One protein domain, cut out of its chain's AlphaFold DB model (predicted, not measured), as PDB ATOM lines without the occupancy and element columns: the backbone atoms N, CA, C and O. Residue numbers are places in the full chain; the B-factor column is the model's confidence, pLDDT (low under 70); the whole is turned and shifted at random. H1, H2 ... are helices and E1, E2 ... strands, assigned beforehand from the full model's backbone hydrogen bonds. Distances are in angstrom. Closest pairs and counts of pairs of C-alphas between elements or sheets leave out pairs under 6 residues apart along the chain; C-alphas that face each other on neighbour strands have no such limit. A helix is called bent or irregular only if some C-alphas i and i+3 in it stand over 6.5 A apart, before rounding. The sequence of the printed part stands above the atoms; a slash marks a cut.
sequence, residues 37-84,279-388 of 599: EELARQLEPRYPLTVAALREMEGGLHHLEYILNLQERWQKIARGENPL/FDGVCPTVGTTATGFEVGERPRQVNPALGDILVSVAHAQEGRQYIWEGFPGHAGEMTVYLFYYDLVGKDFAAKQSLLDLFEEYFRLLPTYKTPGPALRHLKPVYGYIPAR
ATOM      1  N   GLU A  37     -12.296  49.893 -30.749       94.75
ATOM      2  CA  GLU A  37     -13.403  49.862 -31.705       94.75
ATOM      3  C   GLU A  37     -13.584  48.484 -32.341       94.75
ATOM      4  O   GLU A  37     -14.711  48.049 -32.572       94.75
ATOM      5  N   GLU A  38     -12.483  47.791 -32.631       94.94
ATOM      6  CA  GLU A  38     -12.533  46.416 -33.123       94.94
ATOM      7  C   GLU A  38     -13.058  45.480 -32.031       94.94
ATOM      8  O   GLU A  38     -13.965  44.686 -32.282       94.94
ATOM      9  N   LEU A  39     -12.561  45.632 -30.797       94.94
ATOM     10  CA  LEU A  39     -13.067  44.888 -29.644       94.94
ATOM     11  C   LEU A  39     -14.562  45.158 -29.416       94.94
ATOM     12  O   LEU A  39     -15.333  44.222 -29.213       94.94
ATOM     13  N   ALA A  40     -14.990  46.418 -29.506       96.50
ATOM     14  CA  ALA A  40     -16.393  46.796 -29.408       96.50
ATOM     15  C   ALA A  40     -17.248  46.080 -30.465       96.50
ATOM     16  O   ALA A  40     -18.258  45.479 -30.113       96.50
ATOM     17  N   ARG A  41     -16.814  46.063 -31.733       96.88
ATOM     18  CA  ARG A  41     -17.536  45.392 -32.829       96.88
ATOM     19  C   ARG A  41     -17.670  43.882 -32.611       96.88
ATOM     20  O   ARG A  41     -18.686  43.301 -32.980       96.88
ATOM     21  N   GLN A  42     -16.665  43.247 -32.009       96.06
ATOM     22  CA  GLN A  42     -16.707  41.818 -31.680       96.06
ATOM     23  C   GLN A  42     -17.660  41.503 -30.520       96.06
ATOM     24  O   GLN A  42     -18.264  40.432 -30.496       96.06
ATOM     25  N   LEU A  43     -17.802  42.422 -29.563       96.62
ATOM     26  CA  LEU A  43     -18.652  42.248 -28.382       96.62
ATOM     27  C   LEU A  43     -20.112  42.665 -28.612       96.62
ATOM     28  O   LEU A  43     -21.003  42.113 -27.970       96.62
ATOM     29  N   GLU A  44     -20.364  43.593 -29.535       97.50
ATOM     30  CA  GLU A  44     -21.679  44.183 -29.828       97.50
ATOM     31  C   GLU A  44     -22.797  43.160 -30.117       97.50
ATOM     32  O   GLU A  44     -23.896  43.357 -29.603       97.50
ATOM     33  N   PRO A  45     -22.568  42.026 -30.820       98.00
ATOM     34  CA  PRO A  45     -23.616  41.023 -31.029       98.00
ATOM     35  C   PRO A  45     -24.147  40.381 -29.740       98.00
ATOM     36  O   PRO A  45     -25.266  39.873 -29.730       98.00
ATOM     37  N   ARG A  46     -23.342  40.360 -28.669       96.50
ATOM     38  CA  ARG A  46     -23.707  39.764 -27.376       96.50
ATOM     39  C   ARG A  46     -24.038  40.811 -26.314       96.50
ATOM     40  O   ARG A  46     -24.873  40.535 -25.460       96.50
ATOM     41  N   TYR A  47     -23.393  41.974 -26.367       97.94
ATOM     42  CA  TYR A  47     -23.529  43.040 -25.373       97.94
ATOM     43  C   TYR A  47     -23.884  44.388 -26.027       97.94
ATOM     44  O   TYR A  47     -23.107  45.348 -25.928       97.94
ATOM     45  N   PRO A  48     -25.005  44.470 -26.770       98.38
ATOM     46  CA  PRO A  48     -25.345  45.655 -27.549       98.38
ATOM     47  C   PRO A  48     -25.567  46.895 -26.676       98.38
ATOM     48  O   PRO A  48     -25.091  47.971 -27.038       98.38
ATOM     49  N   LEU A  49     -26.232  46.769 -25.519       98.50
ATOM     50  CA  LEU A  49     -26.483  47.912 -24.635       98.50
ATOM     51  C   LEU A  49     -25.185  48.401 -23.995       98.50
ATOM     52  O   LEU A  49     -24.924  49.603 -23.946       98.50
ATOM     53  N   THR A  50     -24.344  47.462 -23.560       98.31
ATOM     54  CA  THR A  50     -23.045  47.768 -22.958       98.31
ATOM     55  C   THR A  50     -22.132  48.503 -23.936       98.31
ATOM     56  O   THR A  50     -21.550  49.530 -23.587       98.31
ATOM     57  N   VAL A  51     -22.008  48.000 -25.169       98.25
ATOM     58  CA  VAL A  51     -21.165  48.624 -26.197       98.25
ATOM     59  C   VAL A  51     -21.710  49.993 -26.598       98.25
ATOM     60  O   VAL A  51     -20.923  50.933 -26.698       98.25
ATOM     61  N   ALA A  52     -23.028  50.129 -26.782       97.88
ATOM     62  CA  ALA A  52     -23.649  51.409 -27.111       97.88
ATOM     63  C   ALA A  52     -23.360  52.469 -26.038       97.88
ATOM     64  O   ALA A  52     -22.821  53.527 -26.356       97.88
ATOM     65  N   ALA A  53     -23.605  52.153 -24.763       97.62
ATOM     66  CA  ALA A  53     -23.380  53.092 -23.670       97.62
ATOM     67  C   ALA A  53     -21.896  53.465 -23.504       97.62
ATOM     68  O   ALA A  53     -21.569  54.635 -23.323       97.62
ATOM     69  N   LEU A  54     -20.969  52.501 -23.599       97.31
ATOM     70  CA  LEU A  54     -19.531  52.790 -23.508       97.31
ATOM     71  C   LEU A  54     -19.010  53.605 -24.699       97.31
ATOM     72  O   LEU A  54     -18.034  54.335 -24.548       97.31
ATOM     73  N   ARG A  55     -19.642  53.504 -25.872       96.75
ATOM     74  CA  ARG A  55     -19.294  54.303 -27.055       96.75
ATOM     75  C   ARG A  55     -19.672  55.782 -26.884       96.75
ATOM     76  O   ARG A  55     -19.015  56.637 -27.467       96.75
ATOM     77  N   GLU A  56     -20.692  56.084 -26.082       95.62
ATOM     78  CA  GLU A  56     -21.132  57.457 -25.777       95.62
ATOM     79  C   GLU A  56     -20.278  58.154 -24.704       95.62
ATOM     80  O   GLU A  56     -20.263  59.386 -24.610       95.62
ATOM     81  N   MET A  57     -19.563  57.379 -23.886       95.69
ATOM     82  CA  MET A  57     -18.694  57.892 -22.828       95.69
ATOM     83  C   MET A  57     -17.334  58.313 -23.389       95.69
ATOM     84  O   MET A  57     -16.758  57.648 -24.253       95.69
ATOM     85  N   GLU A  58     -16.761  59.386 -22.845       91.00
ATOM     86  CA  GLU A  58     -15.420  59.830 -23.231       91.00
ATOM     87  C   GLU A  58     -14.379  58.759 -22.867       91.00
ATOM     88  O   GLU A  58     -14.211  58.401 -21.702       91.00
ATOM     89  N   GLY A  59     -13.717  58.194 -23.881       89.31
ATOM     90  CA  GLY A  59     -12.772  57.088 -23.702       89.31
ATOM     91  C   GLY A  59     -13.406  55.774 -23.217       89.31
ATOM     92  O   GLY A  59     -12.678  54.856 -22.837       89.31
ATOM     93  N   GLY A  60     -14.738  55.642 -23.242       92.25
ATOM     94  CA  GLY A  60     -15.448  54.509 -22.644       92.25
ATOM     95  C   GLY A  60     -15.079  53.151 -23.244       92.25
ATOM     96  O   GLY A  60     -14.960  52.169 -22.513       92.25
ATOM     97  N   LEU A  61     -14.784  53.081 -24.547       94.94
ATOM     98  CA  LEU A  61     -14.382  51.825 -25.197       94.94
ATOM     99  C   LEU A  61     -13.052  51.261 -24.672       94.94
ATOM    100  O   LEU A  61     -12.876  50.042 -24.662       94.94
ATOM    101  N   HIS A  62     -12.146  52.099 -24.151       91.62
ATOM    102  CA  HIS A  62     -10.908  51.622 -23.518       91.62
ATOM    103  C   HIS A  62     -11.175  50.778 -22.261       91.62
ATOM    104  O   HIS A  62     -10.324  49.989 -21.844       91.62
ATOM    105  N   HIS A  63     -12.361  50.897 -21.658       93.31
ATOM    106  CA  HIS A  63     -12.735  50.094 -20.500       93.31
ATOM    107  C   HIS A  63     -13.052  48.636 -20.850       93.31
ATOM    108  O   HIS A  63     -12.913  47.787 -19.970       93.31
ATOM    109  N   LEU A  64     -13.406  48.312 -22.101       94.81
ATOM    110  CA  LEU A  64     -13.759  46.944 -22.511       94.81
ATOM    111  C   LEU A  64     -12.612  45.958 -22.272       94.81
ATOM    112  O   LEU A  64     -12.802  44.926 -21.626       94.81
ATOM    113  N   GLU A  65     -11.404  46.306 -22.721       90.69
ATOM    114  CA  GLU A  65     -10.213  45.482 -22.495       90.69
ATOM    115  C   GLU A  65      -9.943  45.318 -20.994       90.69
ATOM    116  O   GLU A  65      -9.617  44.227 -20.521       90.69
ATOM    117  N   TYR A  66     -10.128  46.385 -20.211       89.12
ATOM    118  CA  TYR A  66      -9.931  46.298 -18.772       89.12
ATOM    119  C   TYR A  66     -10.960  45.379 -18.097       89.12
ATOM    120  O   TYR A  66     -10.572  44.544 -17.278       89.12
ATOM    121  N   ILE A  67     -12.244  45.499 -18.437       94.00
ATOM    122  CA  ILE A  67     -13.307  44.649 -17.887       94.00
ATOM    123  C   ILE A  67     -12.995  43.179 -18.169       94.00
ATOM    124  O   ILE A  67     -13.048  42.356 -17.254       94.00
ATOM    125  N   LEU A  68     -12.591  42.855 -19.399       92.44
ATOM    126  CA  LEU A  68     -12.261  41.484 -19.774       92.44
ATOM    127  C   LEU A  68     -11.021  40.956 -19.047       92.44
ATOM    128  O   LEU A  68     -11.062  39.853 -18.510       92.44
ATOM    129  N   ASN A  69      -9.948  41.747 -18.969       88.81
ATOM    130  CA  ASN A  69      -8.737  41.367 -18.238       88.81
ATOM    131  C   ASN A  69      -9.025  41.143 -16.745       88.81
ATOM    132  O   ASN A  69      -8.483  40.223 -16.125       88.81
ATOM    133  N   LEU A  70      -9.883  41.978 -16.152       90.19
ATOM    134  CA  LEU A  70     -10.311  41.835 -14.764       90.19
ATOM    135  C   LEU A  70     -11.140  40.558 -14.569       90.19
ATOM    136  O   LEU A  70     -10.872  39.798 -13.640       90.19
ATOM    137  N   GLN A  71     -12.097  40.307 -15.463       91.88
ATOM    138  CA  GLN A  71     -12.934  39.111 -15.464       91.88
ATOM    139  C   GLN A  71     -12.113  37.833 -15.637       91.88
ATOM    140  O   GLN A  71     -12.319  36.876 -14.898       91.88
ATOM    141  N   GLU A  72     -11.150  37.804 -16.558       88.56
ATOM    142  CA  GLU A  72     -10.297  36.635 -16.773       88.56
ATOM    143  C   GLU A  72      -9.477  36.308 -15.515       88.56
ATOM    144  O   GLU A  72      -9.470  35.167 -15.048       88.56
ATOM    145  N   ARG A  73      -8.828  37.319 -14.917       87.00
ATOM    146  CA  ARG A  73      -8.068  37.147 -13.668       87.00
ATOM    147  C   ARG A  73      -8.966  36.669 -12.529       87.00
ATOM    148  O   ARG A  73      -8.578  35.764 -11.791       87.00
ATOM    149  N   TRP A  74     -10.164  37.235 -12.407       89.06
ATOM    150  CA  TRP A  74     -11.130  36.811 -11.399       89.06
ATOM    151  C   TRP A  74     -11.595  35.369 -11.606       89.06
ATOM    152  O   TRP A  74     -11.647  34.589 -10.660       89.06
ATOM    153  N   GLN A  75     -11.876  34.967 -12.843       87.62
ATOM    154  CA  GLN A  75     -12.283  33.601 -13.147       87.62
ATOM    155  C   GLN A  75     -11.201  32.576 -12.788       87.62
ATOM    156  O   GLN A  75     -11.537  31.505 -12.282       87.62
ATOM    157  N   LYS A  76      -9.916  32.902 -12.989       84.94
ATOM    158  CA  LYS A  76      -8.797  32.061 -12.527       84.94
ATOM    159  C   LYS A  76      -8.830  31.893 -11.005       84.94
ATOM    160  O   LYS A  76      -8.818  30.764 -10.519       84.94
ATOM    161  N   ILE A  77      -8.999  32.994 -10.265       84.00
ATOM    162  CA  ILE A  77      -9.166  32.987  -8.799       84.00
ATOM    163  C   ILE A  77     -10.354  32.110  -8.385       84.00
ATOM    164  O   ILE A  77     -10.204  31.220  -7.552       84.00
ATOM    165  N   ALA A  78     -11.522  32.314  -8.995       84.25
ATOM    166  CA  ALA A  78     -12.739  31.583  -8.660       84.25
ATOM    167  C   ALA A  78     -12.634  30.080  -8.963       84.25
ATOM    168  O   ALA A  78     -13.200  29.260  -8.240       84.25
ATOM    169  N   ARG A  79     -11.866  29.692  -9.990       82.31
ATOM    170  CA  ARG A  79     -11.562  28.284 -10.295       82.31
ATOM    171  C   ARG A  79     -10.448  27.692  -9.423       82.31
ATOM    172  O   ARG A  79     -10.248  26.475  -9.459       82.31
ATOM    173  N   GLY A  80      -9.765  28.509  -8.619       75.50
ATOM    174  CA  GLY A  80      -8.597  28.110  -7.831       75.50
ATOM    175  C   GLY A  80      -7.362  27.821  -8.690       75.50
ATOM    176  O   GLY A  80      -6.514  27.025  -8.290       75.50
ATOM    177  N   GLU A  81      -7.287  28.408  -9.888       80.56
ATOM    178  CA  GLU A  81      -6.113  28.352 -10.761       80.56
ATOM    179  C   GLU A  81      -5.056  29.311 -10.211       80.56
ATOM    180  O   GLU A  81      -5.149  30.529 -10.376       80.56
ATOM    181  N   ASN A  82      -4.067  28.755  -9.514       68.69
ATOM    182  CA  ASN A  82      -3.052  29.546  -8.829       68.69
ATOM    183  C   ASN A  82      -1.766  29.610  -9.641       68.69
ATOM    184  O   ASN A  82      -1.364  28.580 -10.190       68.69
ATOM    185  N   PRO A  83      -1.069  30.761  -9.641       71.69
ATOM    186  CA  PRO A  83       0.347  30.741  -9.969       71.69
ATOM    187  C   PRO A  83       1.064  29.815  -8.981       71.69
ATOM    188  O   PRO A  83       0.654  29.688  -7.817       71.69
ATOM    189  N   LEU A  84       2.136  29.163  -9.428       73.12
ATOM    190  CA  LEU A  84       2.965  28.394  -8.508       73.12
ATOM    191  C   LEU A  84       3.565  29.367  -7.482       73.12
ATOM    192  O   LEU A  84       3.999  30.459  -7.843       73.12
ATOM    193  N   PHE A 279     -10.645  34.045  -1.035       88.38
ATOM    194  CA  PHE A 279     -11.938  34.631  -0.688       88.38
ATOM    195  C   PHE A 279     -13.018  33.561  -0.535       88.38
ATOM    196  O   PHE A 279     -12.956  32.523  -1.185       88.38
ATOM    197  N   ASP A 280     -14.006  33.831   0.321       88.00
ATOM    198  CA  ASP A 280     -15.158  32.947   0.539       88.00
ATOM    199  C   ASP A 280     -16.384  33.419  -0.268       88.00
ATOM    200  O   ASP A 280     -17.236  32.618  -0.650       88.00
ATOM    201  N   GLY A 281     -16.484  34.726  -0.530       90.12
ATOM    202  CA  GLY A 281     -17.578  35.347  -1.273       90.12
ATOM    203  C   GLY A 281     -17.105  36.503  -2.146       90.12
ATOM    204  O   GLY A 281     -15.963  36.960  -2.044       90.12
ATOM    205  N   VAL A 282     -17.987  36.967  -3.021       92.56
ATOM    206  CA  VAL A 282     -17.729  38.073  -3.940       92.56
ATOM    207  C   VAL A 282     -19.003  38.852  -4.224       92.56
ATOM    208  O   VAL A 282     -20.101  38.302  -4.237       92.56
ATOM    209  N   CYS A 283     -18.819  40.137  -4.493       94.00
ATOM    210  CA  CYS A 283     -19.824  41.021  -5.038       94.00
ATOM    211  C   CYS A 283     -19.361  41.566  -6.397       94.00
ATOM    212  O   CYS A 283     -18.593  42.535  -6.446       94.00
ATOM    213  N   PRO A 284     -19.747  40.924  -7.516       95.12
ATOM    214  CA  PRO A 284     -19.589  41.511  -8.838       95.12
ATOM    215  C   PRO A 284     -20.437  42.780  -8.909       95.12
ATOM    216  O   PRO A 284     -21.629  42.750  -8.610       95.12
ATOM    217  N   THR A 285     -19.802  43.893  -9.260       95.88
ATOM    218  CA  THR A 285     -20.408  45.225  -9.247       95.88
ATOM    219  C   THR A 285     -20.135  45.914 -10.573       95.88
ATOM    220  O   THR A 285     -19.000  45.906 -11.056       95.88
ATOM    221  N   VAL A 286     -21.162  46.532 -11.145       97.94
ATOM    222  CA  VAL A 286     -21.077  47.393 -12.332       97.94
ATOM    223  C   VAL A 286     -21.958  48.616 -12.135       97.94
ATOM    224  O   VAL A 286     -22.793  48.647 -11.235       97.94
ATOM    225  N   GLY A 287     -21.801  49.624 -12.975       97.75
ATOM    226  CA  GLY A 287     -22.585  50.835 -12.873       97.75
ATOM    227  C   GLY A 287     -22.037  51.965 -13.716       97.75
ATOM    228  O   GLY A 287     -21.066  51.804 -14.463       97.75
ATOM    229  N   THR A 288     -22.631  53.142 -13.552       97.62
ATOM    230  CA  THR A 288     -22.127  54.375 -14.159       97.62
ATOM    231  C   THR A 288     -22.271  55.550 -13.205       97.62
ATOM    232  O   THR A 288     -23.146  55.565 -12.339       97.62
ATOM    233  N   THR A 289     -21.415  56.553 -13.383       96.69
ATOM    234  CA  THR A 289     -21.762  57.922 -12.984       96.69
ATOM    235  C   THR A 289     -22.455  58.575 -14.168       96.69
ATOM    236  O   THR A 289     -21.936  58.510 -15.284       96.69
ATOM    237  N   ALA A 290     -23.629  59.155 -13.949       97.00
ATOM    238  CA  ALA A 290     -24.457  59.723 -15.002       97.00
ATOM    239  C   ALA A 290     -25.152  61.011 -14.545       97.00
ATOM    240  O   ALA A 290     -25.271  61.290 -13.355       97.00
ATOM    241  N   THR A 291     -25.620  61.791 -15.513       97.31
ATOM    242  CA  THR A 291     -26.418  63.012 -15.315       97.31
ATOM    243  C   THR A 291     -27.736  62.886 -16.064       97.31
ATOM    244  O   THR A 291     -27.843  62.065 -16.968       97.31
ATOM    245  N   GLY A 292     -28.737  63.698 -15.721       96.31
ATOM    246  CA  GLY A 292     -29.977  63.772 -16.503       96.31
ATOM    247  C   GLY A 292     -31.031  62.711 -16.170       96.31
ATOM    248  O   GLY A 292     -31.929  62.482 -16.977       96.31
ATOM    249  N   PHE A 293     -30.963  62.080 -14.993       97.38
ATOM    250  CA  PHE A 293     -32.118  61.375 -14.419       97.38
ATOM    251  C   PHE A 293     -33.242  62.361 -14.064       97.38
ATOM    252  O   PHE A 293     -32.979  63.529 -13.769       97.38
ATOM    253  N   GLU A 294     -34.496  61.902 -14.052       97.31
ATOM    254  CA  GLU A 294     -35.602  62.736 -13.570       97.31
ATOM    255  C   GLU A 294     -35.458  63.039 -12.074       97.31
ATOM    256  O   GLU A 294     -35.348  62.125 -11.256       97.31
ATOM    257  N   VAL A 295     -35.523  64.320 -11.709       96.12
ATOM    258  CA  VAL A 295     -35.426  64.782 -10.318       96.12
ATOM    259  C   VAL A 295     -36.815  64.940  -9.703       96.12
ATOM    260  O   VAL A 295     -37.718  65.497 -10.328       96.12
ATOM    261  N   GLY A 296     -36.989  64.471  -8.465       94.69
ATOM    262  CA  GLY A 296     -38.242  64.593  -7.720       94.69
ATOM    263  C   GLY A 296     -38.358  63.615  -6.551       94.69
ATOM    264  O   GLY A 296     -37.413  62.911  -6.213       94.69
ATOM    265  N   GLU A 297     -39.543  63.571  -5.941       92.31
ATOM    266  CA  GLU A 297     -39.827  62.788  -4.722       92.31
ATOM    267  C   GLU A 297     -40.532  61.447  -5.005       92.31
ATOM    268  O   GLU A 297     -40.913  60.723  -4.088       92.31
ATOM    269  N   ARG A 298     -40.782  61.109  -6.279       92.69
ATOM    270  CA  ARG A 298     -41.454  59.847  -6.640       92.69
ATOM    271  C   ARG A 298     -40.478  58.658  -6.538       92.69
ATOM    272  O   ARG A 298     -39.294  58.854  -6.780       92.69
ATOM    273  N   PRO A 299     -40.951  57.410  -6.327       84.62
ATOM    274  CA  PRO A 299     -40.099  56.238  -6.037       84.62
ATOM    275  C   PRO A 299     -38.952  55.918  -7.017       84.62
ATOM    276  O   PRO A 299     -38.005  55.236  -6.641       84.62
ATOM    277  N   ARG A 300     -39.015  56.394  -8.269       94.31
ATOM    278  CA  ARG A 300     -37.959  56.209  -9.289       94.31
ATOM    279  C   ARG A 300     -37.287  57.514  -9.724       94.31
ATOM    280  O   ARG A 300     -36.442  57.501 -10.611       94.31
ATOM    281  N   GLN A 301     -37.667  58.639  -9.134       95.94
ATOM    282  CA  GLN A 301     -36.993  59.908  -9.370       95.94
ATOM    283  C   GLN A 301     -35.794  60.033  -8.424       95.94
ATOM    284  O   GLN A 301     -35.733  59.397  -7.370       95.94
ATOM    285  N   VAL A 302     -34.799  60.810  -8.835       94.69
ATOM    286  CA  VAL A 302     -33.628  61.112  -8.015       94.69
ATOM    287  C   VAL A 302     -33.969  62.279  -7.094       94.69
ATOM    288  O   VAL A 302     -34.309  63.365  -7.562       94.69
ATOM    289  N   ASN A 303     -33.837  62.066  -5.787       93.75
ATOM    290  CA  ASN A 303     -33.810  63.138  -4.801       93.75
ATOM    291  C   ASN A 303     -32.345  63.378  -4.395       93.75
ATOM    292  O   ASN A 303     -31.781  62.523  -3.719       93.75
ATOM    293  N   PRO A 304     -31.722  64.521  -4.743       92.38
ATOM    294  CA  PRO A 304     -30.327  64.809  -4.390       92.38
ATOM    295  C   PRO A 304     -30.044  64.872  -2.882       92.38
ATOM    296  O   PRO A 304     -28.889  64.878  -2.471       92.38
ATOM    297  N   ALA A 305     -31.079  64.940  -2.038       93.75
ATOM    298  CA  ALA A 305     -30.938  64.879  -0.588       93.75
ATOM    299  C   ALA A 305     -30.939  63.443  -0.035       93.75
ATOM    300  O   ALA A 305     -30.824  63.283   1.182       93.75
ATOM    301  N   LEU A 306     -31.093  62.420  -0.881       94.50
ATOM    302  CA  LEU A 306     -31.172  61.013  -0.497       94.50
ATOM    303  C   LEU A 306     -30.221  60.157  -1.342       94.50
ATOM    304  O   LEU A 306     -30.000  60.426  -2.520       94.50
ATOM    305  N   GLY A 307     -29.699  59.101  -0.729       95.12
ATOM    306  CA  GLY A 307     -29.046  57.995  -1.423       95.12
ATOM    307  C   GLY A 307     -29.802  56.690  -1.191       95.12
ATOM    308  O   GLY A 307     -30.676  56.610  -0.333       95.12
ATOM    309  N   ASP A 308     -29.420  55.654  -1.916       95.94
ATOM    310  CA  ASP A 308     -29.887  54.280  -1.806       95.94
ATOM    311  C   ASP A 308     -28.668  53.420  -1.458       95.94
ATOM    312  O   ASP A 308     -27.724  53.383  -2.237       95.94
ATOM    313  N   ILE A 309     -28.665  52.760  -0.296       94.62
ATOM    314  CA  ILE A 309     -27.551  51.921   0.185       94.62
ATOM    315  C   ILE A 309     -27.728  50.473  -0.291       94.62
ATOM    316  O   ILE A 309     -26.800  49.860  -0.809       94.62
ATOM    317  N   LEU A 310     -28.925  49.909  -0.097       95.75
ATOM    318  CA  LEU A 310     -29.278  48.553  -0.524       95.75
ATOM    319  C   LEU A 310     -30.739  48.543  -0.967       95.75
ATOM    320  O   LEU A 310     -31.642  48.511  -0.128       95.75
ATOM    321  N   VAL A 311     -30.969  48.570  -2.281       96.81
ATOM    322  CA  VAL A 311     -32.319  48.559  -2.851       96.81
ATOM    323  C   VAL A 311     -32.520  47.378  -3.790       96.81
ATOM    324  O   VAL A 311     -31.752  47.187  -4.726       96.81
ATOM    325  N   SER A 312     -33.581  46.593  -3.604       97.25
ATOM    326  CA  SER A 312     -34.054  45.668  -4.642       97.25
ATOM    327  C   SER A 312     -35.383  46.147  -5.215       97.25
ATOM    328  O   SER A 312     -36.270  46.577  -4.483       97.25
ATOM    329  N   VAL A 313     -35.525  46.068  -6.540       96.50
ATOM    330  CA  VAL A 313     -36.746  46.477  -7.270       96.50
ATOM    331  C   VAL A 313     -37.503  45.294  -7.879       96.50
ATOM    332  O   VAL A 313     -38.545  45.470  -8.502       96.50
ATOM    333  N   ALA A 314     -36.971  44.083  -7.706       96.19
ATOM    334  CA  ALA A 314     -37.553  42.833  -8.167       96.19
ATOM    335  C   ALA A 314     -37.072  41.661  -7.293       96.19
ATOM    336  O   ALA A 314     -36.108  41.781  -6.526       96.19
ATOM    337  N   HIS A 315     -37.739  40.514  -7.426       95.94
ATOM    338  CA  HIS A 315     -37.243  39.223  -6.941       95.94
ATOM    339  C   HIS A 315     -36.030  38.747  -7.760       95.94
ATOM    340  O   HIS A 315     -35.606  39.421  -8.706       95.94
ATOM    341  N   ALA A 316     -35.453  37.602  -7.389       94.25
ATOM    342  CA  ALA A 316     -34.292  37.056  -8.073       94.25
ATOM    343  C   ALA A 316     -34.564  36.817  -9.572       94.25
ATOM    344  O   ALA A 316     -35.611  36.299  -9.958       94.25
ATOM    345  N   GLN A 317     -33.594  37.186 -10.407       90.88
ATOM    346  CA  GLN A 317     -33.600  37.077 -11.867       90.88
ATOM    347  C   GLN A 317     -32.313  36.372 -12.298       90.88
ATOM    348  O   GLN A 317     -31.259  36.616 -11.715       90.88
ATOM    349  N   GLU A 318     -32.379  35.478 -13.288       86.69
ATOM    350  CA  GLU A 318     -31.195  34.753 -13.794       86.69
ATOM    351  C   GLU A 318     -30.368  34.060 -12.690       86.69
ATOM    352  O   GLU A 318     -29.138  33.996 -12.724       86.69
ATOM    353  N   GLY A 319     -31.046  33.560 -11.653       87.81
ATOM    354  CA  GLY A 319     -30.393  32.911 -10.518       87.81
ATOM    355  C   GLY A 319     -29.721  33.858  -9.516       87.81
ATOM    356  O   GLY A 319     -28.986  33.382  -8.652       87.81
ATOM    357  N   ARG A 320     -29.946  35.175  -9.611       92.38
ATOM    358  CA  ARG A 320     -29.286  36.209  -8.798       92.38
ATOM    359  C   ARG A 320     -30.307  37.158  -8.179       92.38
ATOM    360  O   ARG A 320     -31.278  37.533  -8.827       92.38
ATOM    361  N   GLN A 321     -30.064  37.604  -6.949       95.44
ATOM    362  CA  GLN A 321     -30.766  38.768  -6.410       95.44
ATOM    363  C   GLN A 321     -29.958  40.020  -6.749       95.44
ATOM    364  O   GLN A 321     -28.895  40.248  -6.173       95.44
ATOM    365  N   TYR A 322     -30.473  40.820  -7.676       96.88
ATOM    366  CA  TYR A 322     -29.891  42.116  -7.999       96.88
ATOM    367  C   TYR A 322     -30.228  43.146  -6.923       96.88
ATOM    368  O   TYR A 322     -31.386  43.261  -6.503       96.88
ATOM    369  N   ILE A 323     -29.198  43.879  -6.504       97.44
ATOM    370  CA  ILE A 323     -29.245  44.976  -5.547       97.44
ATOM    371  C   ILE A 323     -28.670  46.225  -6.220       97.44
ATOM    372  O   ILE A 323     -27.667  46.156  -6.933       97.44
ATOM    373  N   TRP A 324     -29.329  47.350  -5.987       97.88
ATOM    374  CA  TRP A 324     -28.960  48.673  -6.453       97.88
ATOM    375  C   TRP A 324     -28.413  49.499  -5.295       97.88
ATOM    376  O   TRP A 324     -28.952  49.470  -4.185       97.88
ATOM    377  N   GLU A 325     -27.378  50.271  -5.592       97.06
ATOM    378  CA  GLU A 325     -26.925  51.400  -4.784       97.06
ATOM    379  C   GLU A 325     -26.936  52.632  -5.685       97.06
ATOM    380  O   GLU A 325     -26.621  52.556  -6.876       97.06
ATOM    381  N   GLY A 326     -27.295  53.776  -5.122       96.56
ATOM    382  CA  GLY A 326     -27.306  55.021  -5.859       96.56
ATOM    383  C   GLY A 326     -27.060  56.202  -4.947       96.56
ATOM    384  O   GLY A 326     -27.736  56.345  -3.937       96.56
ATOM    385  N   PHE A 327     -26.132  57.083  -5.297       96.38
ATOM    386  CA  PHE A 327     -25.856  58.262  -4.485       96.38
ATOM    387  C   PHE A 327     -25.512  59.491  -5.327       96.38
ATOM    388  O   PHE A 327     -24.879  59.366  -6.384       96.38
ATOM    389  N   PRO A 328     -25.930  60.687  -4.872       95.31
ATOM    390  CA  PRO A 328     -25.633  61.936  -5.556       95.31
ATOM    391  C   PRO A 328     -24.147  62.288  -5.406       95.31
ATOM    392  O   PRO A 328     -23.587  62.199  -4.312       95.31
ATOM    393  N   GLY A 329     -23.524  62.682  -6.516       93.38
ATOM    394  CA  GLY A 329     -22.147  63.173  -6.577       93.38
ATOM    395  C   GLY A 329     -22.107  64.698  -6.658       93.38
ATOM    396  O   GLY A 329     -22.797  65.382  -5.900       93.38
ATOM    397  N   HIS A 330     -21.329  65.230  -7.609       93.25
ATOM    398  CA  HIS A 330     -21.374  66.655  -7.953       93.25
ATOM    399  C   HIS A 330     -22.778  67.070  -8.410       93.25
ATOM    400  O   HIS A 330     -23.633  66.237  -8.713       93.25
ATOM    401  N   ALA A 331     -23.037  68.376  -8.480       90.25
ATOM    402  CA  ALA A 331     -24.351  68.899  -8.844       90.25
ATOM    403  C   ALA A 331     -24.892  68.279 -10.152       90.25
ATOM    404  O   ALA A 331     -24.332  68.476 -11.228       90.25
ATOM    405  N   GLY A 332     -26.010  67.552 -10.047       91.62
ATOM    406  CA  GLY A 332     -26.670  66.879 -11.172       91.62
ATOM    407  C   GLY A 332     -26.110  65.497 -11.531       91.62
ATOM    408  O   GLY A 332     -26.715  64.810 -12.357       91.62
ATOM    409  N   GLU A 333     -25.007  65.074 -10.912       95.38
ATOM    410  CA  GLU A 333     -24.431  63.740 -11.060       95.38
ATOM    411  C   GLU A 333     -25.041  62.752 -10.061       95.38
ATOM    412  O   GLU A 333     -25.286  63.059  -8.893       95.38
ATOM    413  N   MET A 334     -25.235  61.525 -10.529       95.88
ATOM    414  CA  MET A 334     -25.662  60.381  -9.739       95.88
ATOM    415  C   MET A 334     -24.781  59.193 -10.112       95.88
ATOM    416  O   MET A 334     -24.702  58.809 -11.283       95.88
ATOM    417  N   THR A 335     -24.138  58.586  -9.122       97.00
ATOM    418  CA  THR A 335     -23.518  57.273  -9.296       97.00
ATOM    419  C   THR A 335     -24.566  56.213  -9.013       97.00
ATOM    420  O   THR A 335     -25.244  56.278  -7.992       97.00
ATOM    421  N   VAL A 336     -24.700  55.238  -9.911       97.81
ATOM    422  CA  VAL A 336     -25.595  54.092  -9.744       97.81
ATOM    423  C   VAL A 336     -24.821  52.803  -9.957       97.81
ATOM    424  O   VAL A 336     -24.248  52.607 -11.031       97.81
ATOM    425  N   TYR A 337     -24.886  51.914  -8.973       97.75
ATOM    426  CA  TYR A 337     -24.357  50.560  -9.015       97.75
ATOM    427  C   TYR A 337     -25.476  49.521  -9.108       97.75
ATOM    428  O   TYR A 337     -26.527  49.660  -8.486       97.75
ATOM    429  N   LEU A 338     -25.199  48.446  -9.841       98.06
ATOM    430  CA  LEU A 338     -25.906  47.174  -9.793       98.06
ATOM    431  C   LEU A 338     -24.918  46.084  -9.389       98.06
ATOM    432  O   LEU A 338     -23.841  45.945  -9.979       98.06
ATOM    433  N   PHE A 339     -25.298  45.288  -8.401       96.88
ATOM    434  CA  PHE A 339     -24.481  44.194  -7.905       96.88
ATOM    435  C   PHE A 339     -25.327  43.047  -7.365       96.88
ATOM    436  O   PHE A 339     -26.547  43.136  -7.227       96.88
ATOM    437  N   TYR A 340     -24.668  41.931  -7.078       95.31
ATOM    438  CA  TYR A 340     -25.266  40.791  -6.394       95.31
ATOM    439  C   TYR A 340     -24.212  40.078  -5.550       95.31
ATOM    440  O   TYR A 340     -23.012  40.281  -5.719       95.31
ATOM    441  N   TYR A 341     -24.670  39.239  -4.626       93.75
ATOM    442  CA  TYR A 341     -23.820  38.498  -3.701       93.75
ATOM    443  C   TYR A 341     -23.671  37.080  -4.226       93.75
ATOM    444  O   TYR A 341     -24.671  36.436  -4.557       93.75
ATOM    445  N   ASP A 342     -22.445  36.572  -4.258       91.19
ATOM    446  CA  ASP A 342     -22.166  35.204  -4.679       91.19
ATOM    447  C   ASP A 342     -21.023  34.579  -3.864       91.19
ATOM    448  O   ASP A 342     -20.282  35.259  -3.148       91.19
ATOM    449  N   LEU A 343     -20.896  33.257  -3.951       89.25
ATOM    450  CA  LEU A 343     -19.780  32.513  -3.376       89.25
ATOM    451  C   LEU A 343     -18.625  32.398  -4.364       89.25
ATOM    452  O   LEU A 343     -18.809  32.413  -5.578       89.25
ATOM    453  N   VAL A 344     -17.413  32.233  -3.844       87.44
ATOM    454  CA  VAL A 344     -16.245  31.920  -4.676       87.44
ATOM    455  C   VAL A 344     -16.066  30.406  -4.750       87.44
ATOM    456  O   VAL A 344     -16.121  29.710  -3.739       87.44
ATOM    457  N   GLY A 345     -15.871  29.886  -5.963       80.44
ATOM    458  CA  GLY A 345     -15.624  28.468  -6.211       80.44
ATOM    459  C   GLY A 345     -15.908  28.067  -7.659       80.44
ATOM    460  O   GLY A 345     -16.546  28.807  -8.412       80.44
ATOM    461  N   LYS A 346     -15.457  26.867  -8.050       65.00
ATOM    462  CA  LYS A 346     -15.580  26.354  -9.430       65.00
ATOM    463  C   LYS A 346     -17.023  26.353  -9.943       65.00
ATOM    464  O   LYS A 346     -17.252  26.742 -11.084       65.00
ATOM    465  N   ASP A 347     -17.977  26.009  -9.082       73.31
ATOM    466  CA  ASP A 347     -19.407  25.947  -9.418       73.31
ATOM    467  C   ASP A 347     -20.044  27.333  -9.652       73.31
ATOM    468  O   ASP A 347     -21.136  27.445 -10.215       73.31
ATOM    469  N   PHE A 348     -19.350  28.400  -9.238       74.62
ATOM    470  CA  PHE A 348     -19.819  29.787  -9.288       74.62
ATOM    471  C   PHE A 348     -19.049  30.636 -10.312       74.62
ATOM    472  O   PHE A 348     -19.584  31.615 -10.825       74.62
ATOM    473  N   ALA A 349     -17.830  30.236 -10.689       67.31
ATOM    474  CA  ALA A 349     -16.921  31.032 -11.520       67.31
ATOM    475  C   ALA A 349     -17.526  31.495 -12.862       67.31
ATOM    476  O   ALA A 349     -17.343  32.643 -13.265       67.31
ATOM    477  N   ALA A 350     -18.274  30.626 -13.553       65.38
ATOM    478  CA  ALA A 350     -18.906  30.967 -14.833       65.38
ATOM    479  C   ALA A 350     -20.059  31.978 -14.690       65.38
ATOM    480  O   ALA A 350     -20.430  32.634 -15.659       65.38
ATOM    481  N   LYS A 351     -20.613  32.127 -13.482       76.88
ATOM    482  CA  LYS A 351     -21.752  33.003 -13.191       76.88
ATOM    483  C   LYS A 351     -21.327  34.417 -12.807       76.88
ATOM    484  O   LYS A 351     -22.203  35.217 -12.508       76.88
ATOM    485  N   GLN A 352     -20.035  34.738 -12.804       86.69
ATOM    486  CA  GLN A 352     -19.479  35.991 -12.268       86.69
ATOM    487  C   GLN A 352     -18.957  36.920 -13.371       86.69
ATOM    488  O   GLN A 352     -17.900  37.522 -13.230       86.69
ATOM    489  N   SER A 353     -19.662  37.007 -14.497       92.69
ATOM    490  CA  SER A 353     -19.282  37.835 -15.649       92.69
ATOM    491  C   SER A 353     -19.704  39.295 -15.458       92.69
ATOM    492  O   SER A 353     -20.883  39.573 -15.236       92.69
ATOM    493  N   LEU A 354     -18.753  40.232 -15.553       95.88
ATOM    494  CA  LEU A 354     -19.027  41.670 -15.483       95.88
ATOM    495  C   LEU A 354     -19.726  42.179 -16.743       95.88
ATOM    496  O   LEU A 354     -20.545  43.081 -16.636       95.88
ATOM    497  N   LEU A 355     -19.434  41.615 -17.920       96.50
ATOM    498  CA  LEU A 355     -20.113  42.028 -19.156       96.50
ATOM    499  C   LEU A 355     -21.578  41.588 -19.175       96.50
ATOM    500  O   LEU A 355     -22.435  42.395 -19.517       96.50
ATOM    501  N   ASP A 356     -21.877  40.359 -18.733       95.75
ATOM    502  CA  ASP A 356     -23.275  39.926 -18.598       95.75
ATOM    503  C   ASP A 356     -24.010  40.811 -17.566       95.75
ATOM    504  O   ASP A 356     -25.167  41.164 -17.767       95.75
ATOM    505  N   LEU A 357     -23.338  41.226 -16.480       97.25
ATOM    506  CA  LEU A 357     -23.930  42.129 -15.486       97.25
ATOM    507  C   LEU A 357     -24.109  43.568 -16.009       97.25
ATOM    508  O   LEU A 357     -25.108  44.198 -15.680       97.25
ATOM    509  N   PHE A 358     -23.182  44.097 -16.814       98.06
ATOM    510  CA  PHE A 358     -23.332  45.413 -17.453       98.06
ATOM    511  C   PHE A 358     -24.511  45.443 -18.425       98.06
ATOM    512  O   PHE A 358     -25.264  46.417 -18.445       98.06
ATOM    513  N   GLU A 359     -24.706  44.367 -19.183       98.00
ATOM    514  CA  GLU A 359     -25.840  44.260 -20.094       98.00
ATOM    515  C   GLU A 359     -27.163  44.311 -19.319       98.00
ATOM    516  O   GLU A 359     -28.069  45.079 -19.654       98.00
ATOM    517  N   GLU A 360     -27.230  43.580 -18.206       97.81
ATOM    518  CA  GLU A 360     -28.362  43.611 -17.282       97.81
ATOM    519  C   GLU A 360     -28.535  44.979 -16.606       97.81
ATOM    520  O   GLU A 360     -29.665  45.438 -16.447       97.81
ATOM    521  N   TYR A 361     -27.443  45.668 -16.261       98.38
ATOM    522  CA  TYR A 361     -27.472  47.023 -15.711       98.38
ATOM    523  C   TYR A 361     -28.175  47.996 -16.653       98.38
ATOM    524  O   TYR A 361     -29.141  48.639 -16.244       98.38
ATOM    525  N   PHE A 362     -27.744  48.082 -17.914       98.25
ATOM    526  CA  PHE A 362     -28.353  49.013 -18.865       98.25
ATOM    527  C   PHE A 362     -29.799  48.628 -19.191       98.25
ATOM    528  O   PHE A 362     -30.657  49.505 -19.293       98.25
ATOM    529  N   ARG A 363     -30.098  47.324 -19.271       98.00
ATOM    530  CA  ARG A 363     -31.461  46.817 -19.482       98.00
ATOM    531  C   ARG A 363     -32.404  47.181 -18.333       98.00
ATOM    532  O   ARG A 363     -33.560  47.527 -18.572       98.00
ATOM    533  N   LEU A 364     -31.934  47.072 -17.090       97.94
ATOM    534  CA  LEU A 364     -32.763  47.225 -15.895       97.94
ATOM    535  C   LEU A 364     -32.748  48.636 -15.304       97.94
ATOM    536  O   LEU A 364     -33.653  48.948 -14.531       97.94
ATOM    537  N   LEU A 365     -31.794  49.502 -15.660       98.12
ATOM    538  CA  LEU A 365     -31.667  50.854 -15.099       98.12
ATOM    539  C   LEU A 365     -32.996  51.642 -15.083       98.12
ATOM    540  O   LEU A 365     -33.322  52.190 -14.026       98.12
ATOM    541  N   PRO A 366     -33.835  51.630 -16.147       97.25
ATOM    542  CA  PRO A 366     -35.119  52.340 -16.135       97.25
ATOM    543  C   PRO A 366     -36.141  51.811 -15.114       97.25
ATOM    544  O   PRO A 366     -37.099  52.506 -14.763       97.25
ATOM    545  N   THR A 367     -35.974  50.574 -14.637       96.81
ATOM    546  CA  THR A 367     -36.819  49.989 -13.582       96.81
ATOM    547  C   THR A 367     -36.456  50.519 -12.195       96.81
ATOM    548  O   THR A 367     -37.322  50.565 -11.325       96.81
ATOM    549  N   TYR A 368     -35.217  50.983 -12.015       97.81
ATOM    550  CA  TYR A 368     -34.699  51.519 -10.761       97.81
ATOM    551  C   TYR A 368     -34.806  53.052 -10.688       97.81
ATOM    552  O   TYR A 368     -35.457  53.569  -9.780       97.81
ATOM    553  N   LYS A 369     -34.249  53.784 -11.665       97.25
ATOM    554  CA  LYS A 369     -34.378  55.251 -11.773       97.25
ATOM    555  C   LYS A 369     -34.869  55.653 -13.156       97.25
ATOM    556  O   LYS A 369     -34.435  55.090 -14.154       97.25
ATOM    557  N   THR A 370     -35.766  56.633 -13.220       97.00
ATOM    558  CA  THR A 370     -36.344  57.109 -14.480       97.00
ATOM    559  C   THR A 370     -35.307  57.921 -15.272       97.00
ATOM    560  O   THR A 370     -34.877  58.978 -14.794       97.00
ATOM    561  N   PRO A 371     -34.913  57.475 -16.480       96.25
ATOM    562  CA  PRO A 371     -34.087  58.266 -17.387       96.25
ATOM    563  C   PRO A 371     -34.824  59.537 -17.807       96.25
ATOM    564  O   PRO A 371     -35.975  59.461 -18.235       96.25
ATOM    565  N   GLY A 372     -34.173  60.695 -17.715       95.31
ATOM    566  CA  GLY A 372     -34.666  61.912 -18.355       95.31
ATOM    567  C   GLY A 372     -34.250  61.983 -19.831       95.31
ATOM    568  O   GLY A 372     -33.402  61.209 -20.281       95.31
ATOM    569  N   PRO A 373     -34.789  62.946 -20.600       93.50
ATOM    570  CA  PRO A 373     -34.471  63.108 -22.025       93.50
ATOM    571  C   PRO A 373     -33.010  63.504 -22.291       93.50
ATOM    572  O   PRO A 373     -32.541  63.389 -23.417       93.50
ATOM    573  N   ALA A 374     -32.302  63.981 -21.265       93.94
ATOM    574  CA  ALA A 374     -30.899  64.379 -21.321       93.94
ATOM    575  C   ALA A 374     -29.990  63.422 -20.527       93.94
ATOM    576  O   ALA A 374     -28.924  63.843 -20.075       93.94
ATOM    577  N   LEU A 375     -30.417  62.169 -20.301       96.81
ATOM    578  CA  LEU A 375     -29.584  61.173 -19.626       96.81
ATOM    579  C   LEU A 375     -28.258  61.020 -20.379       96.81
ATOM    580  O   LEU A 375     -28.244  60.721 -21.572       96.81
ATOM    581  N   ARG A 376     -27.147  61.193 -19.664       96.69
ATOM    582  CA  ARG A 376     -25.802  60.964 -20.189       96.69
ATOM    583  C   ARG A 376     -24.969  60.203 -19.175       96.69
ATOM    584  O   ARG A 376     -24.749  60.682 -18.062       96.69
ATOM    585  N   HIS A 377     -24.451  59.053 -19.590       97.31
ATOM    586  CA  HIS A 377     -23.432  58.334 -18.838       97.31
ATOM    587  C   HIS A 377     -22.083  59.042 -19.003       97.31
ATOM    588  O   HIS A 377     -21.655  59.331 -20.118       97.31
ATOM    589  N   LEU A 378     -21.429  59.358 -17.889       95.38
ATOM    590  CA  LEU A 378     -20.150  60.067 -17.875       95.38
ATOM    591  C   LEU A 378     -18.976  59.089 -17.878       95.38
ATOM    592  O   LEU A 378     -18.022  59.273 -18.627       95.38
ATOM    593  N   LYS A 379     -19.052  58.046 -17.045       94.19
ATOM    594  CA  LYS A 379     -18.026  57.001 -16.958       94.19
ATOM    595  C   LYS A 379     -18.577  55.697 -16.381       94.19
ATOM    596  O   LYS A 379     -19.492  55.747 -15.546       94.19
ATOM    597  N   PRO A 380     -18.003  54.542 -16.758       96.69
ATOM    598  CA  PRO A 380     -18.346  53.269 -16.152       96.69
ATOM    599  C   PRO A 380     -17.645  53.108 -14.799       96.69
ATOM    600  O   PRO A 380     -16.519  53.561 -14.602       96.69
ATOM    601  N   VAL A 381     -18.297  52.397 -13.885       95.38
ATOM    602  CA  VAL A 381     -17.738  51.978 -12.596       95.38
ATOM    603  C   VAL A 381     -17.971  50.481 -12.430       95.38
ATOM    604  O   VAL A 381     -19.019  49.973 -12.811       95.38
ATOM    605  N   TYR A 382     -16.976  49.736 -11.954       95.50
ATOM    606  CA  TYR A 382     -17.073  48.275 -11.889       95.50
ATOM    607  C   TYR A 382     -16.017  47.654 -10.982       95.50
ATOM    608  O   TYR A 382     -15.075  48.311 -10.548       95.50
ATOM    609  N   GLY A 383     -16.174  46.368 -10.692       93.38
ATOM    610  CA  GLY A 383     -15.158  45.574 -10.027       93.38
ATOM    611  C   GLY A 383     -15.706  44.298  -9.408       93.38
ATOM    612  O   GLY A 383     -16.911  44.063  -9.360       93.38
ATOM    613  N   TYR A 384     -14.791  43.490  -8.886       92.50
ATOM    614  CA  TYR A 384     -15.123  42.419  -7.956       92.50
ATOM    615  C   TYR A 384     -14.756  42.883  -6.560       92.50
ATOM    616  O   TYR A 384     -13.584  43.163  -6.297       92.50
ATOM    617  N   ILE A 385     -15.744  42.969  -5.675       91.88
ATOM    618  CA  ILE A 385     -15.496  43.263  -4.268       91.88
ATOM    619  C   ILE A 385     -15.465  41.927  -3.521       91.88
ATOM    620  O   ILE A 385     -16.499  41.269  -3.401       91.88
ATOM    621  N   PRO A 386     -14.294  41.461  -3.067       90.12
ATOM    622  CA  PRO A 386     -14.191  40.173  -2.404       90.12
ATOM    623  C   PRO A 386     -14.703  40.251  -0.961       90.12
ATOM    624  O   PRO A 386     -14.670  41.307  -0.326       90.12
ATOM    625  N   ALA A 387     -15.138  39.112  -0.429       88.75
ATOM    626  CA  ALA A 387     -15.506  38.930   0.969       88.75
ATOM    627  C   ALA A 387     -14.872  37.667   1.545       88.75
ATOM    628  O   ALA A 387     -14.639  36.665   0.857       88.75
ATOM    629  N   ARG A 388     -14.643  37.703   2.856       84.19
ATOM    630  CA  ARG A 388     -14.163  36.560   3.624       84.19
ATOM    631  C   ARG A 388     -15.027  36.350   4.850       84.19
ATOM    632  O   ARG A 388     -15.459  37.293   5.500       84.19
TER     633      ARG A 388
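Overview. This is residues 37 to 84 and 279 to 388 of the 599 residues of an uncharacterized protein of Chloroflexi bacterium 54-19 (UniProt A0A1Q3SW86). One twisted antiparallel sheet of five strands has helices over one face: H5 over its inner strands, H2 and H3 toward its E5 edge. H1 sits farther out, beyond H2 and the first turns of H3, and short H4 packs on H3's last turn. The 158 printed residues hold, in order, H1 H2 H3 E1 E2 E3 E4 H4 H5 E5; the sheet's order is E2 E3 E4 E1 E5, the class mixed, helices and strands. The whole is compact, with a radius of gyration of the C-alphas of 16.1 A and spans of 53 by 36 by 26 A.

Along the chain. Start in the sheet with E1, residues 281 to 293, 32.6 A long, which bends by 64 degrees at residue 290. E5, residues 371 to 387, is 32.5 A long, bends by 138 degrees at residue 374 and ends at C-alpha 387, (-15.506, 38.930, 0.969). E4 is residues 333 to 339, E3 323 to 328 and E2 306 to 311. Find H3 from C-alpha 62 at (-10.908, 51.622, -23.518); it runs 26.8 A to residue 79. H5, residues 354 to 368, 19.1 A, is irregular: C-alphas 363 and 366 are 7.4 A apart. H1 is residues 37 to 43, beginning at (-13.403, 49.862, -31.705); H2 is 48 to 56 and H4 346 to 349.

Arrangement. Look first between E1 and E5, where N 283 and O 385 are 2.8 A apart, within hydrogen-bond range. Also within hydrogen-bond range are N 288 and O 336 across the neighbours E1 and E4, 3.0 A apart, N 325 and O 337 across the hairpin E3 and E4, 3.1 A apart, and N 308 and O 326 across the hairpin E2 and E3, 2.7 A apart. E2 E3 E4 form a meander, each strand the antiparallel neighbour of the one before; with E1, neighbour of E4, they make a Greek key. E4, H4 H5, E5 form a split strand-helix-strand unit, E1 between its strands, with a right-handed crossover. H2, H3 and H5 are on the same face, making two layers, helices and sheet. H5 touches H2, about perpendicular at 84 degrees, closest at C-alphas 359 and 50, 5.3 A. H3 touches H4, closest at C-alphas 79 and 346, 4.5 A. H1 and H3 only just touch, with 3 pairs of C-alphas within 8 A, closest at 40 and 64, 7.4 A. Every O i to N i+4 pair is within range in H1 and H2, 13 of 14 in H3 and 8 of 11 in H5; H4 is too short for one.

Size, cuts and confidence. The C-alphas farthest apart, of Leu 84 and Glu 297, are 55.0 A apart. Residues 85 to 278 are not printed; C-alphas 84 and 279 are 17.9 A apart. The links E1 to E2 and E2 to E3 are long. Residues 82, 346, 349 and 350 have pLDDT under 70.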